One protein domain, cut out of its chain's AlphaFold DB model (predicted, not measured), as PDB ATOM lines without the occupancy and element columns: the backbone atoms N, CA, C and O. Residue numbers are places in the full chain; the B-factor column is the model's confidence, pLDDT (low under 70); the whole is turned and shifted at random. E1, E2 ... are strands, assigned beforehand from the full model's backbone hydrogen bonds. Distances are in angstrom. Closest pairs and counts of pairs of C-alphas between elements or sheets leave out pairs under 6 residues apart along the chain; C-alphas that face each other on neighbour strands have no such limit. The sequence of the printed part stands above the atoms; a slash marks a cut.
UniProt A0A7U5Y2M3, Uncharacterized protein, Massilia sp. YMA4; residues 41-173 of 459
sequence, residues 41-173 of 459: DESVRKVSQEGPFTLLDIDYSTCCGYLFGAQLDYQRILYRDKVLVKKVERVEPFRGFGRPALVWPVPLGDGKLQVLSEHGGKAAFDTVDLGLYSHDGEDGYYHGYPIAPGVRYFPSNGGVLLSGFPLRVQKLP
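Overview. This is residues 41 to 173 of the 459 residues of an uncharacterized protein of Massilia sp. YMA4 (UniProt A0A7U5Y2M3). Three small antiparallel sheets stand one after another in a row, E1 to E4 at one end, E5 to E7 in the middle and E8 to E11 at the other end, with few close approaches between the strands of one sheet and the next. The loop of residues 61 to 73 reaches far out at the E1 to E4 end. The printed part has 133 residues with eleven named strands, E1 to E11 in chain order, and no named helix; the class is all strand. Each sheet is a meander, each strand the antiparallel neighbour of the one before, in the orders E1 E2 E3 E4, E5 E6 E7 and E8 E9 E10 E11. The whole is compact, with a radius of gyration of the C-alphas of 16.2 A, and only just flat, with spans of 53 by 37 by 20 A.

Along the chain. E1, residues 42 to 50, begins with C-alpha 42 at (323.113, 403.721, 292.029), is 22.1 A long and bends by 67 degrees at residue 45. E2 is residues 53 to 60, 21.4 A; E3 is 74 to 79, 17.0 A; E4 is 82 to 88, 15.5 A. E5 is residues 101 to 105, with C-alpha 101 at (342.833, 388.956, 297.998); E6 is 112 to 119, 21.3 A; E7 is 122 to 129, 22.7 A. E8 is residues 145 to 148, E9 151 to 154, E10 160 to 163, and E11 168 to 171, ending with C-alpha 171 at (339.940, 373.241, 313.068).

Arrangement. The sheet E1 to E4 is strongly twisted, with E1 and E4 as edge strands. Within hydrogen-bond range are N 48 and O 55 of the hairpin E1 and E2, 3.0 A; N 56 and O 76 of E2 and E3, 2.9 A; and N 77 and O 85 of E3 and E4, 3.0 A. The closest C-alphas of E1 and E5 are those of Glu 50 and Ala 101, 7.1 A. Within hydrogen-bond range are also N 102 and O 116 of the hairpin E5 and E6, 2.8 A, and N 115 and O 126 of the hairpin E6 and E7, 2.8 A. Residues 92 to 93 pair antiparallel with residues 102 to 103 of E5. The closest C-alphas of E7 and E11 are those of Val 128 and Val 169, 7.7 A. In the last sheet N 145 and O 153 are 2.8 A apart, N 152 and O 162 2.9 A, and N 161 and O 170 2.8 A. E7 and E8 are apart.

Size, cuts and confidence. The C-alphas of Gly 65 and Pro 173, the two farthest apart, are 53.3 A from each other. The printed part has no cut. The links E2 to E3, E4 to E5 and E7 to E8 are long. The mean pLDDT of the printed part is 81.2; residues 61 to 72, 107 to 110 and 132 to 141 are under 70.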
ATOM      1  N   ASP A  41     319.536 404.180 289.870       78.69
ATOM      2  CA  ASP A  41     319.757 405.220 290.879       78.69
ATOM      3  C   ASP A  41     320.976 404.917 291.777       78.69
ATOM      4  O   ASP A  41     321.090 405.413 292.895       78.69
ATOM      5  N   GLU A  42     321.876 404.043 291.321       85.44
ATOM      6  CA  GLU A  42     323.113 403.721 292.029       85.44
ATOM      7  C   GLU A  42     324.121 404.874 291.956       85.44
ATOM      8  O   GLU A  42     324.407 405.423 290.888       85.44
ATOM      9  N   SER A  43     324.765 405.155 293.084       87.00
ATOM     10  CA  SER A  43     325.912 406.056 293.172       87.00
ATOM     11  C   SER A  43     327.063 405.402 293.934       87.00
ATOM     12  O   SER A  43     326.866 404.465 294.704       87.00
ATOM     13  N   VAL A  44     328.295 405.862 293.693       89.31
ATOM     14  CA  VAL A  44     329.470 405.382 294.435       89.31
ATOM     15  C   VAL A  44     329.720 406.309 295.611       89.31
ATOM     16  O   VAL A  44     330.100 407.463 295.424       89.31
ATOM     17  N   ARG A  45     329.572 405.778 296.822       88.69
ATOM     18  CA  ARG A  45     329.876 406.491 298.064       88.69
ATOM     19  C   ARG A  45     331.373 406.502 298.356       88.69
ATOM     20  O   ARG A  45     331.916 407.500 298.826       88.69
ATOM     21  N   LYS A  46     332.046 405.380 298.096       91.31
ATOM     22  CA  LYS A  46     333.471 405.191 298.382       91.31
ATOM     23  C   LYS A  46     334.092 404.195 297.412       91.31
ATOM     24  O   LYS A  46     333.438 403.271 296.935       91.31
ATOM     25  N   VAL A  47     335.379 404.390 297.143       92.25
ATOM     26  CA  VAL A  47     336.199 403.485 296.337       92.25
ATOM     27  C   VAL A  47     337.398 403.042 297.156       92.25
ATOM     28  O   VAL A  47     338.046 403.861 297.808       92.25
ATOM     29  N   SER A  48     337.721 401.755 297.095       93.44
ATOM     30  CA  SER A  48     338.979 401.217 297.621       93.44
ATOM     31  C   SER A  48     339.631 400.268 296.623       93.44
ATOM     32  O   SER A  48     338.941 399.581 295.870       93.44
ATOM     33  N   GLN A  49     340.961 400.225 296.624       92.75
ATOM     34  CA  GLN A  49     341.756 399.329 295.786       92.75
ATOM     35  C   GLN A  49     342.489 398.291 296.633       92.75
ATOM     36  O   GLN A  49     343.044 398.623 297.677       92.75
ATOM     37  N   GLU A  50     342.530 397.058 296.133       91.25
ATOM     38  CA  GLU A  50     343.324 395.954 296.672       91.25
ATOM     39  C   GLU A  50     343.987 395.233 295.491       91.25
ATOM     40  O   GLU A  50     343.391 394.377 294.831       91.25
ATOM     41  N   GLY A  51     345.206 395.655 295.149       90.50
ATOM     42  CA  GLY A  51     345.899 395.199 293.943       90.50
ATOM     43  C   GLY A  51     345.064 395.423 292.668       90.50
ATOM     44  O   GLY A  51     344.689 396.561 292.386       90.50
ATOM     45  N   PRO A  52     344.760 394.376 291.874       94.19
ATOM     46  CA  PRO A  52     343.989 394.509 290.636       94.19
ATOM     47  C   PRO A  52     342.473 394.651 290.866       94.19
ATOM     48  O   PRO A  52     341.721 394.806 289.894       94.19
ATOM     49  N   PHE A  53     342.013 394.555 292.119       95.94
ATOM     50  CA  PHE A  53     340.606 394.646 292.484       95.94
ATOM     51  C   PHE A  53     340.232 396.074 292.880       95.94
ATOM     52  O   PHE A  53     340.926 396.724 293.660       95.94
ATOM     53  N   THR A  54     339.106 396.561 292.360       95.69
ATOM     54  CA  THR A  54     338.491 397.829 292.785       95.69
ATOM     55  C   THR A  54     337.152 397.528 293.438       95.69
ATOM     56  O   THR A  54     336.296 396.910 292.810       95.69
ATOM     57  N   LEU A  55     336.968 397.954 294.684       95.00
ATOM     58  CA  LEU A  55     335.704 397.855 295.404       95.00
ATOM     59  C   LEU A  55     334.999 399.202 295.325       95.00
ATOM     60  O   LEU A  55     335.584 400.233 295.664       95.00
ATOM     61  N   LEU A  56     333.750 399.172 294.881       93.94
ATOM     62  CA  LEU A  56     332.855 400.316 294.863       93.94
ATOM     63  C   LEU A  56     331.796 400.100 295.941       93.94
ATOM     64  O   LEU A  56     331.016 399.156 295.825       93.94
ATOM     65  N   ASP A  57     331.762 400.959 296.956       91.88
ATOM     66  CA  ASP A  57     330.658 401.012 297.913       91.88
ATOM     67  C   ASP A  57     329.500 401.741 297.231       91.88
ATOM     68  O   ASP A  57     329.596 402.940 296.942       91.88
ATOM     69  N   ILE A  58     328.443 400.997 296.925       90.06
ATOM     70  CA  ILE A  58     327.275 401.476 296.202       90.06
ATOM     71  C   ILE A  58     326.206 401.897 297.200       90.06
ATOM     72  O   ILE A  58     325.802 401.106 298.051       90.06
ATOM     73  N   ASP A  59     325.740 403.130 297.043       84.62
ATOM     74  CA  ASP A  59     324.504 403.603 297.647       84.62
ATOM     75  C   ASP A  59     323.391 403.493 296.601       84.62
ATOM     76  O   ASP A  59     323.564 403.906 295.446       84.62
ATOM     77  N   TYR A  60     322.271 402.895 296.990       76.12
ATOM     78  CA  TYR A  60     321.108 402.716 296.133       76.12
ATOM     79  C   TYR A  60     319.877 403.292 296.824       76.12
ATOM     80  O   TYR A  60     319.349 402.709 297.773       76.12
ATOM     81  N   SER A  61     319.402 404.427 296.313       64.44
ATOM     82  CA  SER A  61     318.149 405.036 296.747       64.44
ATOM     83  C   SER A  61     317.017 404.585 295.828       64.44
ATOM     84  O   SER A  61     317.007 404.944 294.654       64.44
ATOM     85  N   THR A  62     316.029 403.840 296.327       58.06
ATOM     86  CA  THR A  62     314.798 403.631 295.550       58.06
ATOM     87  C   THR A  62     313.960 404.903 295.563       58.06
ATOM     88  O   THR A  62     313.408 405.270 296.602       58.06
ATOM     89  N   CYS A  63     313.813 405.559 294.412       48.81
ATOM     90  CA  CYS A  63     312.851 406.644 294.231       48.81
ATOM     91  C   CYS A  63     311.410 406.094 294.201       48.81
ATOM     92  O   CYS A  63     310.820 405.951 293.139       48.81
ATOM     93  N   CYS A  64     310.851 405.756 295.372       42.97
ATOM     94  CA  CYS A  64     309.428 405.448 295.580       42.97
ATOM     95  C   CYS A  64     309.008 405.772 297.033       42.97
ATOM     96  O   CYS A  64     308.818 404.880 297.854       42.97
ATOM     97  N   GLY A  65     308.827 407.062 297.341       39.16
ATOM     98  CA  GLY A  65     308.036 407.532 298.487       39.16
ATOM     99  C   GLY A  65     308.746 407.600 299.848       39.16
ATOM    100  O   GLY A  65     309.405 406.668 300.295       39.16
ATOM    101  N   TYR A  66     308.496 408.704 300.555       38.34
ATOM    102  CA  TYR A  66     308.964 409.083 301.902       38.34
ATOM    103  C   TYR A  66     308.648 408.073 303.037       38.34
ATOM    104  O   TYR A  66     308.883 408.368 304.204       38.34
ATOM    105  N   LEU A  67     308.075 406.907 302.718       40.19
ATOM    106  CA  LEU A  67     307.546 405.930 303.673       40.19
ATOM    107  C   LEU A  67     308.283 404.576 303.660       40.19
ATOM    108  O   LEU A  67     308.152 403.843 304.633       40.19
ATOM    109  N   PHE A  68     309.080 404.248 302.628       41.91
ATOM    110  CA  PHE A  68     309.797 402.959 302.531       41.91
ATOM    111  C   PHE A  68     311.147 403.063 301.792       41.91
ATOM    112  O   PHE A  68     311.439 402.285 300.884       41.91
ATOM    113  N   GLY A  69     311.994 404.023 302.172       41.41
ATOM    114  CA  GLY A  69     313.379 404.068 301.697       41.41
ATOM    115  C   GLY A  69     314.199 402.928 302.306       41.41
ATOM    116  O   GLY A  69     314.706 403.064 303.414       41.41
ATOM    117  N   ALA A  70     314.325 401.802 301.604       46.09
ATOM    118  CA  ALA A  70     315.305 400.782 301.955       46.09
ATOM    119  C   ALA A  70     316.659 401.207 301.378       46.09
ATOM    120  O   ALA A  70     316.946 400.954 300.209       46.09
ATOM    121  N   GLN A  71     317.477 401.884 302.184       52.28
ATOM    122  CA  GLN A  71     318.878 402.087 301.838       52.28
ATOM    123  C   GLN A  71     319.568 400.721 301.893       52.28
ATOM    124  O   GLN A  71     319.646 400.090 302.948       52.28
ATOM    125  N   LEU A  72     319.985 400.219 300.732       63.94
ATOM    126  CA  LEU A  72     320.715 398.962 300.622       63.94
ATOM    127  C   LEU A  72     322.180 399.291 300.367       63.94
ATOM    128  O   LEU A  72     322.571 399.502 299.221       63.94
ATOM    129  N   ASP A  73     322.977 399.299 301.430       72.44
ATOM    130  CA  ASP A  73     324.427 399.412 301.321       72.44
ATOM    131  C   ASP A  73     325.012 398.081 300.843       72.44
ATOM    132  O   ASP A  73     324.892 397.049 301.505       72.44
ATOM    133  N   TYR A  74     325.663 398.090 299.683       87.88
ATOM    134  CA  TYR A  74     326.402 396.932 299.195       87.88
ATOM    135  C   TYR A  74     327.627 397.354 298.394       87.88
ATOM    136  O   TYR A  74     327.810 398.511 298.034       87.88
ATOM    137  N   GLN A  75     328.483 396.392 298.094       92.06
ATOM    138  CA  GLN A  75     329.721 396.594 297.365       92.06
ATOM    139  C   GLN A  75     329.676 395.896 296.007       92.06
ATOM    140  O   GLN A  75     329.057 394.840 295.828       92.06
ATOM    141  N   ARG A  76     330.360 396.490 295.030       94.06
ATOM    142  CA  ARG A  76     330.610 395.924 293.704       94.06
ATOM    143  C   ARG A  76     332.110 395.767 293.509       94.06
ATOM    144  O   ARG A  76     332.861 396.710 293.738       94.06
ATOM    145  N   ILE A  77     332.545 394.590 293.063       96.44
ATOM    146  CA  ILE A  77     333.967 394.294 292.854       96.44
ATOM    147  C   ILE A  77     334.265 394.297 291.359       96.44
ATOM    148  O   ILE A  77     333.644 393.558 290.587       96.44
ATOM    149  N   LEU A  78     335.241 395.106 290.960       96.12
ATOM    150  CA  LEU A  78     335.807 395.136 289.620       96.12
ATOM    151  C   LEU A  78     337.181 394.463 289.599       96.12
ATOM    152  O   LEU A  78     337.933 394.547 290.566       96.12
ATOM    153  N   TYR A  79     337.537 393.877 288.460       96.00
ATOM    154  CA  TYR A  79     338.884 393.397 288.159       96.00
ATOM    155  C   TYR A  79     339.338 393.987 286.820       96.00
ATOM    156  O   TYR A  79     338.739 393.673 285.790       96.00
ATOM    157  N   ARG A  80     340.362 394.860 286.838       87.19
ATOM    158  CA  ARG A  80     340.944 395.518 285.643       87.19
ATOM    159  C   ARG A  80     339.885 396.020 284.630       87.19
ATOM    160  O   ARG A  80     339.966 395.686 283.453       87.19
ATOM    161  N   ASP A  81     338.871 396.755 285.094       85.25
ATOM    162  CA  ASP A  81     337.729 397.292 284.315       85.25
ATOM    163  C   ASP A  81     336.570 396.346 283.953       85.25
ATOM    164  O   ASP A  81     335.693 396.709 283.167       85.25
ATOM    165  N   LYS A  82     336.481 395.159 284.554       92.75
ATOM    166  CA  LYS A  82     335.303 394.287 284.408       92.75
ATOM    167  C   LYS A  82     334.586 394.097 285.734       92.75
ATOM    168  O   LYS A  82     335.235 393.846 286.745       92.75
ATOM    169  N   VAL A  83     333.253 394.167 285.719       94.31
ATOM    170  CA  VAL A  83     332.431 393.816 286.887       94.31
ATOM    171  C   VAL A  83     332.571 392.322 287.138       94.31
ATOM    172  O   VAL A  83     332.135 391.513 286.320       94.31
ATOM    173  N   LEU A  84     333.178 391.972 288.265       95.44
ATOM    174  CA  LEU A  84     333.388 390.593 288.676       95.44
ATOM    175  C   LEU A  84     332.288 390.134 289.642       95.44
ATOM    176  O   LEU A  84     331.715 389.065 289.457       95.44
ATOM    177  N   VAL A  85     331.942 390.971 290.626       94.19
ATOM    178  CA  VAL A  85     330.849 390.718 291.582       94.19
ATOM    179  C   VAL A  85     329.901 391.907 291.572       94.19
ATOM    180  O   VAL A  85     330.322 393.030 291.832       94.19
ATOM    181  N   LYS A  86     328.622 391.671 291.247       91.31
ATOM    182  CA  LYS A  86     327.619 392.736 291.049       91.31
ATOM    183  C   LYS A  86     327.147 393.380 292.353       91.31
ATOM    184  O   LYS A  86     326.944 394.592 292.364       91.31
ATOM    185  N   LYS A  87     326.938 392.552 293.379       89.81
ATOM    186  CA  LYS A  87     326.454 392.914 294.712       89.81
ATOM    187  C   LYS A  87     327.033 391.930 295.725       89.81
ATOM    188  O   LYS A  87     326.923 390.723 295.522       89.81
ATOM    189  N   VAL A  88     327.647 392.451 296.775       89.44
ATOM    190  CA  VAL A  88     328.185 391.701 297.911       89.44
ATOM    191  C   VAL A  88     328.211 392.613 299.131       89.44
ATOM    192  O   VAL A  88     328.330 393.822 298.987       89.44
ATOM    193  N   GLU A  89     328.076 392.059 300.323       85.44
ATOM    194  CA  GLU A  89     328.131 392.812 301.574       85.44
ATOM    195  C   GLU A  89     329.354 392.371 302.370       85.44
ATOM    196  O   GLU A  89     329.788 391.222 302.250       85.44
ATOM    197  N   ARG A  90     329.885 393.277 303.200       82.56
ATOM    198  CA  ARG A  90     330.974 392.981 304.138       82.56
ATOM    199  C   ARG A  90     332.202 392.385 303.425       82.56
ATOM    200  O   ARG A  90     332.630 391.278 303.715       82.56
ATOM    201  N   VAL A  91     332.751 393.070 302.429       89.56
ATOM    202  CA  VAL A  91     334.008 392.648 301.796       89.56
ATOM    203  C   VAL A  91     335.179 393.265 302.543       89.56
ATOM    204  O   VAL A  91     335.252 394.484 302.696       89.56
ATOM    205  N   GLU A  92     336.140 392.431 302.926       89.31
ATOM    206  CA  GLU A  92     337.401 392.882 303.506       89.31
ATOM    207  C   GLU A  92     338.618 392.425 302.698       89.31
ATOM    208  O   GLU A  92     338.630 391.318 302.149       89.31
ATOM    209  N   PRO A  93     339.707 393.213 302.692       90.88
ATOM    210  CA  PRO A  93     341.015 392.727 302.284       90.88
ATOM    211  C   PRO A  93     341.493 391.549 303.143       90.88
ATOM    212  O   PRO A  93     341.531 391.617 304.377       90.88
ATOM    213  N   PHE A  94     341.961 390.478 302.505       90.81
ATOM    214  CA  PHE A  94     342.685 389.406 303.186       90.81
ATOM    215  C   PHE A  94     344.184 389.731 303.211       90.81
ATOM    216  O   PHE A  94     345.002 389.167 302.483       90.81
ATOM    217  N   ARG A  95     344.559 390.667 304.087       88.00
ATOM    218  CA  ARG A  95     345.953 391.104 304.235       88.00
ATOM    219  C   ARG A  95     346.872 389.949 304.640       88.00
ATOM    220  O   ARG A  95     346.554 389.158 305.526       88.00
ATOM    221  N   GLY A  96     348.040 389.884 304.003       85.50
ATOM    222  CA  GLY A  96     349.036 388.840 304.253       85.50
ATOM    223  C   GLY A  96     348.727 387.488 303.603       85.50
ATOM    224  O   GLY A  96     349.460 386.540 303.843       85.50
ATOM    225  N   PHE A  97     347.715 387.389 302.732       87.12
ATOM    226  CA  PHE A  97     347.403 386.175 301.959       87.12
ATOM    227  C   PHE A  97     348.523 385.744 300.979       87.12
ATOM    228  O   PHE A  97     348.417 384.713 300.324       87.12
ATOM    229  N   GLY A  98     349.595 386.533 300.840       85.06
ATOM    230  CA  GLY A  98     350.703 386.306 299.900       85.06
ATOM    231  C   GLY A  98     350.472 386.893 298.503       85.06
ATOM    232  O   GLY A  98     351.385 386.926 297.685       85.06
ATOM    233  N   ARG A  99     349.259 387.383 298.232       89.06
ATOM    234  CA  ARG A  99     348.844 388.090 297.012       89.06
ATOM    235  C   ARG A  99     347.579 388.914 297.296       89.06
ATOM    236  O   ARG A  99     346.926 388.621 298.301       89.06
ATOM    237  N   PRO A 100     347.207 389.888 296.442       90.62
ATOM    238  CA  PRO A 100     345.957 390.627 296.601       90.62
ATOM    239  C   PRO A 100     344.767 389.672 296.685       90.62
ATOM    240  O   PRO A 100     344.598 388.803 295.820       90.62
ATOM    241  N   ALA A 101     343.975 389.813 297.744       93.50
ATOM    242  CA  ALA A 101     342.833 388.956 297.998       93.50
ATOM    243  C   ALA A 101     341.751 389.673 298.807       93.50
ATOM    244  O   ALA A 101     342.042 390.514 299.658       93.50
ATOM    245  N   LEU A 102     340.503 389.300 298.550       94.12
ATOM    246  CA  LEU A 102     339.305 389.785 299.226       94.12
ATOM    247  C   LEU A 102     338.556 388.605 299.840       94.12
ATOM    248  O   LEU A 102     338.575 387.508 299.284       94.12
ATOM    249  N   VAL A 103     337.889 388.828 300.968       92.38
ATOM    250  CA  VAL A 103     337.103 387.812 301.673       92.38
ATOM    251  C   VAL A 103     335.761 388.380 302.123       92.38
ATOM    252  O   VAL A 103     335.688 389.530 302.553       92.38
ATOM    253  N   TRP A 104     334.700 387.582 302.017       90.06
ATOM    254  CA  TRP A 104     333.361 387.919 302.510       90.06
ATOM    255  C   TRP A 104     332.558 386.656 302.864       90.06
ATOM    256  O   TRP A 104     332.842 385.581 302.324       90.06
ATOM    257  N   PRO A 105     331.561 386.743 303.762       85.50
ATOM    258  CA  PRO A 105     330.670 385.632 304.076       85.50
ATOM    259  C   PRO A 105     329.730 385.324 302.908       85.50
ATOM    260  O   PRO A 105     329.236 386.228 302.232       85.50
ATOM    261  N   VAL A 106     329.437 384.044 302.685       81.00
ATOM    262  CA  VAL A 106     328.419 383.638 301.709       81.00
ATOM    263  C   VAL A 106     327.032 383.806 302.345       81.00
ATOM    264  O   VAL A 106     326.770 383.181 303.375       81.00
ATOM    265  N   PRO A 107     326.121 384.610 301.761       63.91
ATOM    266  CA  PRO A 107     324.765 384.755 302.285       63.91
ATOM    267  C   PRO A 107     324.073 383.386 302.330       63.91
ATOM    268  O   PRO A 107     324.066 382.682 301.324       63.91
ATOM    269  N   LEU A 108     323.493 383.022 303.481       56.44
ATOM    270  CA  LEU A 108     322.768 381.758 303.726       56.44
ATOM    271  C   LEU A 108     323.633 380.480 303.801       56.44
ATOM    272  O   LEU A 108     323.082 379.385 303.875       56.44
ATOM    273  N   GLY A 109     324.965 380.588 303.788       53.38
ATOM    274  CA  GLY A 109     325.863 379.443 303.952       53.38
ATOM    275  C   GLY A 109     326.365 379.316 305.388       53.38
ATOM    276  O   GLY A 109     327.168 380.141 305.814       53.38
ATOM    277  N   ASP A 110     325.930 378.275 306.100       63.22
ATOM    278  CA  ASP A 110     326.390 377.870 307.440       63.22
ATOM    279  C   ASP A 110     327.931 377.915 307.579       63.22
ATOM    280  O   ASP A 110     328.627 376.957 307.251       63.22
ATOM    281  N   GLY A 111     328.494 379.051 308.012       71.88
ATOM    282  CA  GLY A 111     329.935 379.198 308.245       71.88
ATOM    283  C   GLY A 111     330.825 379.166 306.991       71.88
ATOM    284  O   GLY A 111     331.990 378.780 307.095       71.88
ATOM    285  N   LYS A 112     330.319 379.556 305.809       85.56
ATOM    286  CA  LYS A 112     331.105 379.583 304.557       85.56
ATOM    287  C   LYS A 112     331.594 380.980 304.184       85.56
ATOM    288  O   LYS A 112     330.854 381.960 304.277       85.56
ATOM    289  N   LEU A 113     332.817 381.053 303.667       89.19
ATOM    290  CA  LEU A 113     333.421 382.271 303.129       89.19
ATOM    291  C   LEU A 113     333.706 382.133 301.642       89.19
ATOM    292  O   LEU A 113     334.051 381.059 301.155       89.19
ATOM    293  N   GLN A 114     333.631 383.246 300.931       92.44
ATOM    294  CA  GLN A 114     334.192 383.372 299.602       92.44
ATOM    295  C   GLN A 114     335.508 384.139 299.703       92.44
ATOM    296  O   GLN A 114     335.556 385.222 300.286       92.44
ATOM    297  N   VAL A 115     336.567 383.585 299.121       93.56
ATOM    298  CA  VAL A 115     337.856 384.250 298.944       93.56
ATOM    299  C   VAL A 115     338.074 384.478 297.456       93.56
ATOM    300  O   VAL A 115     337.957 383.561 296.647       93.56
ATOM    301  N   LEU A 116     338.371 385.716 297.089       95.06
ATOM    302  CA  LEU A 116     338.726 386.122 295.736       95.06
ATOM    303  C   LEU A 116     340.199 386.500 295.719       95.06
ATOM    304  O   LEU A 116     340.605 387.384 296.466       95.06
ATOM    305  N   SER A 117     340.993 385.871 294.861       94.38
ATOM    306  CA  SER A 117     342.421 386.172 294.719       94.38
ATOM    307  C   SER A 117     342.861 386.161 293.254       94.38
ATOM    308  O   SER A 117     342.107 385.755 292.368       94.38
ATOM    309  N   GLU A 118     344.068 386.653 292.961       90.31
ATOM    310  CA  GLU A 118     344.634 386.598 291.608       90.31
ATOM    311  C   GLU A 118     345.568 385.386 291.431       90.31
ATOM    312  O   GLU A 118     346.548 385.218 292.158       90.31
ATOM    313  N   HIS A 119     345.317 384.546 290.427       86.50
ATOM    314  CA  HIS A 119     346.173 383.415 290.069       86.50
ATOM    315  C   HIS A 119     346.544 383.465 288.584       86.50
ATOM    316  O   HIS A 119     345.678 383.393 287.714       86.50
ATOM    317  N   GLY A 120     347.839 383.620 288.284       85.56
ATOM    318  CA  GLY A 120     348.328 383.696 286.901       85.56
ATOM    319  C   GLY A 120     347.703 384.841 286.091       85.56
ATOM    320  O   GLY A 120     347.389 384.658 284.918       85.56
ATOM    321  N   GLY A 121     347.454 385.995 286.722       88.19
ATOM    322  CA  GLY A 121     346.833 387.153 286.067       88.19
ATOM    323  C   GLY A 121     345.340 386.989 285.762       88.19
ATOM    324  O   GLY A 121     344.834 387.647 284.851       88.19
ATOM    325  N   LYS A 122     344.646 386.095 286.479       91.75
ATOM    326  CA  LYS A 122     343.192 385.907 286.425       91.75
ATOM    327  C   LYS A 122     342.605 385.954 287.832       91.75
ATOM    328  O   LYS A 122     343.226 385.473 288.776       91.75
ATOM    329  N   ALA A 123     341.397 386.492 287.959       93.38
ATOM    330  CA  ALA A 123     340.608 386.387 289.180       93.38
ATOM    331  C   ALA A 123     340.158 384.931 289.407       93.38
ATOM    332  O   ALA A 123     339.649 384.295 288.483       93.38
ATOM    333  N   ALA A 124     340.335 384.424 290.623       92.56
ATOM    334  CA  ALA A 124     339.937 383.090 291.053       92.56
ATOM    335  C   ALA A 124     339.102 383.181 292.334       92.56
ATOM    336  O   ALA A 124     339.411 383.975 293.222       92.56
ATOM    337  N   PHE A 125     338.049 382.371 292.404       92.69
ATOM    338  CA  PHE A 125     337.142 382.292 293.541       92.69
ATOM    339  C   PHE A 125     337.318 380.952 294.241       92.69
ATOM    340  O   PHE A 125     337.121 379.909 293.622       92.69
ATOM    341  N   ASP A 126     337.602 380.998 295.533       92.44
ATOM    342  CA  ASP A 126     337.642 379.840 296.411       92.44
ATOM    343  C   ASP A 126     336.509 379.960 297.429       92.44
ATOM    344  O   ASP A 126     336.382 380.982 298.108       92.44
ATOM    345  N   THR A 127     335.650 378.946 297.516       91.12
ATOM    346  CA  THR A 127     334.644 378.861 298.583       91.12
ATOM    347  C   THR A 127     335.200 377.994 299.698       91.12
ATOM    348  O   THR A 127     335.608 376.856 299.478       91.12
ATOM    349  N   VAL A 128     335.215 378.547 300.901       89.00
ATOM    350  CA  VAL A 128     335.846 377.974 302.081       89.00
ATOM    351  C   VAL A 128     334.758 377.610 303.071       89.00
ATOM    352  O   VAL A 128     333.998 378.475 303.499       89.00
ATOM    353  N   ASP A 129     334.690 376.341 303.446       87.88
ATOM    354  CA  ASP A 129     333.805 375.877 304.509       87.88
ATOM    355  C   ASP A 129     334.575 375.837 305.832       87.88
ATOM    356  O   ASP A 129     335.540 375.082 305.973       87.88
ATOM    357  N   LEU A 130     334.179 376.674 306.795       83.81
ATOM    358  CA  LEU A 130     334.797 376.689 308.123       83.81
ATOM    359  C   LEU A 130     334.242 375.572 309.021       83.81
ATOM    360  O   LEU A 130     334.837 375.253 310.050       83.81
ATOM    361  N   GLY A 131     333.117 374.952 308.644       73.88
ATOM    362  CA  GLY A 131     332.432 373.935 309.433       73.88
ATOM    363  C   GLY A 131     331.955 374.453 310.790       73.88
ATOM    364  O   GLY A 131     332.012 373.704 311.767       73.88
ATOM    365  N   LEU A 132     331.556 375.727 310.852       69.31
ATOM    366  CA  LEU A 132     331.045 376.402 312.044       69.31
ATOM    367  C   LEU A 132     329.515 376.455 311.992       69.31
ATOM    368  O   LEU A 132     328.945 377.015 311.059       69.31
ATOM    369  N   TYR A 133     328.863 375.897 313.013       53.03
ATOM    370  CA  TYR A 133     327.433 376.084 313.255       53.03
ATOM    371  C   TYR A 133     327.262 377.237 314.249       53.03
ATOM    372  O   TYR A 133     327.943 377.262 315.272       53.03
ATOM    373  N   SER A 134     326.337 378.151 313.961       48.97
ATOM    374  CA  SER A 134     326.013 379.377 314.713       48.97
ATOM    375  C   SER A 134     327.003 380.550 314.587       48.97
ATOM    376  O   SER A 134     328.215 380.443 314.768       48.97
ATOM    377  N   HIS A 135     326.429 381.691 314.205       49.41
ATOM    378  CA  HIS A 135     327.033 383.015 314.242       49.41
ATOM    379  C   HIS A 135     326.701 383.631 315.601       49.41
ATOM    380  O   HIS A 135     325.559 384.042 315.808       49.41
ATOM    381  N   ASP A 136     327.675 383.737 316.497       45.34
ATOM    382  CA  ASP A 136     327.543 384.643 317.635       45.34
ATOM    383  C   ASP A 136     327.772 386.067 317.106       45.34
ATOM    384  O   ASP A 136     328.852 386.410 316.628       45.34
ATOM    385  N   GLY A 137     326.690 386.847 317.073       41.03
ATOM    386  CA  GLY A 137     326.515 388.100 316.329       41.03
ATOM    387  C   GLY A 137     327.349 389.318 316.755       41.03
ATOM    388  O   GLY A 137     326.796 390.410 316.824       41.03
ATOM    389  N   GLU A 138     328.651 389.173 317.023       53.22
ATOM    390  CA  GLU A 138     329.573 390.318 317.104       53.22
ATOM    391  C   GLU A 138     329.997 390.767 315.686       53.22
ATOM    392  O   GLU A 138     330.480 389.971 314.872       53.22
ATOM    393  N   ASP A 139     329.850 392.061 315.384       45.00
ATOM    394  CA  ASP A 139     330.362 392.662 314.148       45.00
ATOM    395  C   ASP A 139     331.889 392.448 314.037       45.00
ATOM    396  O   ASP A 139     332.648 392.758 314.954       45.00
ATOM    397  N   GLY A 140     332.345 391.878 312.914       53.06
ATOM    398  CA  GLY A 140     333.741 391.465 312.673       53.06
ATOM    399  C   GLY A 140     333.966 389.945 312.688       53.06
ATOM    400  O   GLY A 140     334.887 389.449 312.035       53.06
ATOM    401  N   TYR A 141     333.072 389.175 313.316       66.25
ATOM    402  CA  TYR A 141     333.139 387.708 313.324       66.25
ATOM    403  C   TYR A 141     333.026 387.097 311.910       66.25
ATOM    404  O   TYR A 141     333.627 386.065 311.615       66.25
ATOM    405  N   TYR A 142     332.340 387.792 310.997       74.56
ATOM    406  CA  TYR A 142     332.102 387.370 309.610       74.56
ATOM    407  C   TYR A 142     333.366 387.122 308.781       74.56
ATOM    408  O   TYR A 142     333.318 386.367 307.812       74.56
ATOM    409  N   HIS A 143     334.486 387.758 309.126       80.19
ATOM    410  CA  HIS A 143     335.750 387.615 308.394       80.19
ATOM    411  C   HIS A 143     336.827 386.931 309.225       80.19
ATOM    412  O   HIS A 143     337.940 386.740 308.734       80.19
ATOM    413  N   GLY A 144     336.521 386.581 310.474       83.50
ATOM    414  CA  GLY A 144     337.510 386.128 311.432       83.50
ATOM    415  C   GLY A 144     338.514 387.226 311.772       83.50
ATOM    416  O   GLY A 144     338.745 388.192 311.042       83.50
ATOM    417  N   TYR A 145     339.156 387.054 312.909       85.94
ATOM    418  CA  TYR A 145     340.077 388.016 313.465       85.94
ATOM    419  C   TYR A 145     341.491 387.806 312.923       85.94
ATOM    420  O   TYR A 145     342.012 386.698 313.050       85.94
ATOM    421  N   PRO A 146     342.162 388.821 312.355       87.25
ATOM    422  CA  PRO A 146     343.561 388.680 311.966       87.25
ATOM    423  C   PRO A 146     344.423 388.473 313.220       87.25
ATOM    424  O   PRO A 146     344.485 389.345 314.088       87.25
ATOM    425  N   ILE A 147     345.080 387.315 313.318       85.69
ATOM    426  CA  ILE A 147     345.956 386.972 314.455       85.69
ATOM    427  C   ILE A 147     347.437 386.916 314.070       85.69
ATOM    428  O   ILE A 147     348.306 387.049 314.928       85.69
ATOM    429  N   ALA A 148     347.724 386.758 312.778       84.94
ATOM    430  CA  ALA A 148     349.048 386.863 312.175       84.94
ATOM    431  C   ALA A 148     348.893 387.247 310.688       84.94
ATOM    432  O   ALA A 148     347.786 387.145 310.148       84.94
ATOM    433  N   PRO A 149     349.959 387.689 309.993       86.12
ATOM    434  CA  PRO A 149     349.892 387.945 308.556       86.12
ATOM    435  C   PRO A 149     349.340 386.732 307.796       86.12
ATOM    436  O   PRO A 149     349.883 385.636 307.897       86.12
ATOM    437  N   GLY A 150     348.240 386.924 307.063       89.69
ATOM    438  CA  GLY A 150     347.600 385.852 306.299       89.69
ATOM    439  C   GLY A 150     346.854 384.813 307.133       89.69
ATOM    440  O   GLY A 150     346.342 383.869 306.548       89.69
ATOM    441  N   VAL A 151     346.745 384.967 308.456       91.12
ATOM    442  CA  VAL A 151     346.031 384.019 309.323       91.12
ATOM    443  C   VAL A 151     344.884 384.723 310.033       91.12
ATOM    444  O   VAL A 151     345.084 385.683 310.784       91.12
ATOM    445  N   ARG A 152     343.672 384.216 309.813       90.31
ATOM    446  CA  ARG A 152     342.442 384.680 310.461       90.31
ATOM    447  C   ARG A 152     341.918 383.602 311.412       90.31
ATOM    448  O   ARG A 152     341.881 382.430 311.053       90.31
ATOM    449  N   TYR A 153     341.531 383.997 312.619       88.81
ATOM    450  CA  TYR A 153     340.950 383.137 313.646       88.81
ATOM    451  C   TYR A 153     339.449 383.371 313.762       88.81
ATOM    452  O   TYR A 153     339.002 384.502 313.930       88.81
ATOM    453  N   PHE A 154     338.683 382.292 313.723       86.88
ATOM    454  CA  PHE A 154     337.243 382.281 313.935       86.88
ATOM    455  C   PHE A 154     336.989 381.614 315.287       86.88
ATOM    456  O   PHE A 154     337.170 380.395 315.392       86.88
ATOM    457  N   PRO A 155     336.649 382.380 316.338       80.25
ATOM    458  CA  PRO A 155     336.386 381.810 317.654       80.25
ATOM    459  C   PRO A 155     335.194 380.862 317.602       80.25
ATOM    460  O   PRO A 155     334.174 381.206 317.046       80.25
ATOM    461  N   SER A 156     335.298 379.674 318.179       75.62
ATOM    462  CA  SER A 156     334.174 378.755 318.401       75.62
ATOM    463  C   SER A 156     334.594 377.768 319.495       75.62
ATOM    464  O   SER A 156     335.558 378.046 320.215       75.62
ATOM    465  N   ASN A 157     333.940 376.611 319.635       71.00
ATOM    466  CA  ASN A 157     334.462 375.556 320.506       71.00
ATOM    467  C   ASN A 157     335.818 375.040 319.965       71.00
ATOM    468  O   ASN A 157     335.861 374.283 318.998       71.00
ATOM    469  N   GLY A 158     336.925 375.532 320.535       75.19
ATOM    470  CA  GLY A 158     338.287 375.435 319.982       75.19
ATOM    471  C   GLY A 158     338.587 376.521 318.941       75.19
ATOM    472  O   GLY A 158     339.601 377.217 319.029       75.19
ATOM    473  N   GLY A 159     337.670 376.740 317.998       85.94
ATOM    474  CA  GLY A 159     337.812 377.721 316.923       85.94
ATOM    475  C   GLY A 159     338.449 377.160 315.653       85.94
ATOM    476  O   GLY A 159     338.746 375.970 315.536       85.94
ATOM    477  N   VAL A 160     338.630 378.026 314.659       89.62
ATOM    478  CA  VAL A 160     339.162 377.666 313.336       89.62
ATOM    479  C   VAL A 160     340.199 378.689 312.898       89.62
ATOM    480  O   VAL A 160     339.978 379.893 313.010       89.62
ATOM    481  N   LEU A 161     341.325 378.217 312.371       91.44
ATOM    482  CA  LEU A 161     342.297 379.045 311.665       91.44
ATOM    483  C   LEU A 161     342.081 378.932 310.162       91.44
ATOM    484  O   LEU A 161     341.989 377.836 309.607       91.44
ATOM    485  N   LEU A 162     342.041 380.085 309.509       92.00
ATOM    486  CA  LEU A 162     342.095 380.225 308.068       92.00
ATOM    487  C   LEU A 162     343.440 380.836 307.690       92.00
ATOM    488  O   LEU A 162     343.662 382.028 307.912       92.00
ATOM    489  N   SER A 163     344.313 380.026 307.105       91.62
ATOM    490  CA  SER A 163     345.591 380.483 306.567       91.62
ATOM    491  C   SER A 163     345.467 380.804 305.082       91.62
ATOM    492  O   SER A 163     344.811 380.087 304.320       91.62
ATOM    493  N   GLY A 164     346.109 381.895 304.684       87.44
ATOM    494  CA  GLY A 164     346.247 382.329 303.306       87.44
ATOM    495  C   GLY A 164     347.275 381.516 302.525       87.44
ATOM    496  O   GLY A 164     348.085 380.800 303.104       87.44
ATOM    497  N   PHE A 165     347.190 381.648 301.201       81.38
ATOM    498  CA  PHE A 165     347.854 380.869 300.151       81.38
ATOM    499  C   PHE A 165     349.037 379.936 300.561       81.38
ATOM    500  O   PHE A 165     350.098 380.433 300.939       81.38
ATOM    501  N   PRO A 166     348.929 378.604 300.341       85.44
ATOM    502  CA  PRO A 166     347.726 377.903 299.906       85.44
ATOM    503  C   PRO A 166     346.641 378.015 300.974       85.44
ATOM    504  O   PRO A 166     346.904 377.975 302.173       85.44
ATOM    505  N   LEU A 167     345.411 378.184 300.507       90.12
ATOM    506  CA  LEU A 167     344.270 378.410 301.371       90.12
ATOM    507  C   LEU A 167     344.029 377.155 302.224       90.12
ATOM    508  O   LEU A 167     343.817 376.070 301.682       90.12
ATOM    509  N   ARG A 168     344.118 377.283 303.553       92.12
ATOM    510  CA  ARG A 168     344.024 376.146 304.479       92.12
ATOM    511  C   ARG A 168     343.093 376.460 305.638       92.12
ATOM    512  O   ARG A 168     343.292 377.438 306.350       92.12
ATOM    513  N   VAL A 169     342.124 375.574 305.847       91.38
ATOM    514  CA  VAL A 169     341.257 375.568 307.028       91.38
ATOM    515  C   VAL A 169     341.820 374.581 308.037       91.38
ATOM    516  O   VAL A 169     342.088 373.425 307.706       91.38
ATOM    517  N   GLN A 170     341.993 375.027 309.273       91.38
ATOM    518  CA  GLN A 170     342.453 374.199 310.374       91.38
ATOM    519  C   GLN A 170     341.513 374.363 311.561       91.38
ATOM    520  O   GLN A 170     341.489 375.404 312.213       91.38
ATOM    521  N   LYS A 171     340.739 373.314 311.845       90.44
ATOM    522  CA  LYS A 171     339.940 373.241 313.068       90.44
ATOM    523  C   LYS A 171     340.872 373.062 314.257       90.44
ATOM    524  O   LYS A 171     341.786 372.238 314.202       90.44
ATOM    525  N   LEU A 172     340.647 373.846 315.298       91.94
ATOM    526  CA  LEU A 172     341.442 373.790 316.508       91.94
ATOM    527  C   LEU A 172     340.801 372.843 317.527       91.94
ATOM    528  O   LEU A 172     339.574 372.779 317.623       91.94
ATOM    529  N   PRO A 173     341.611 372.108 318.303       92.69
ATOM    530  CA  PRO A 173     341.101 371.287 319.391       92.69
ATOM    531  C   PRO A 173     340.490 372.177 320.476       92.69
ATOM    532  O   PRO A 173     341.048 373.220 320.815       92.69
TER     533      PRO A 173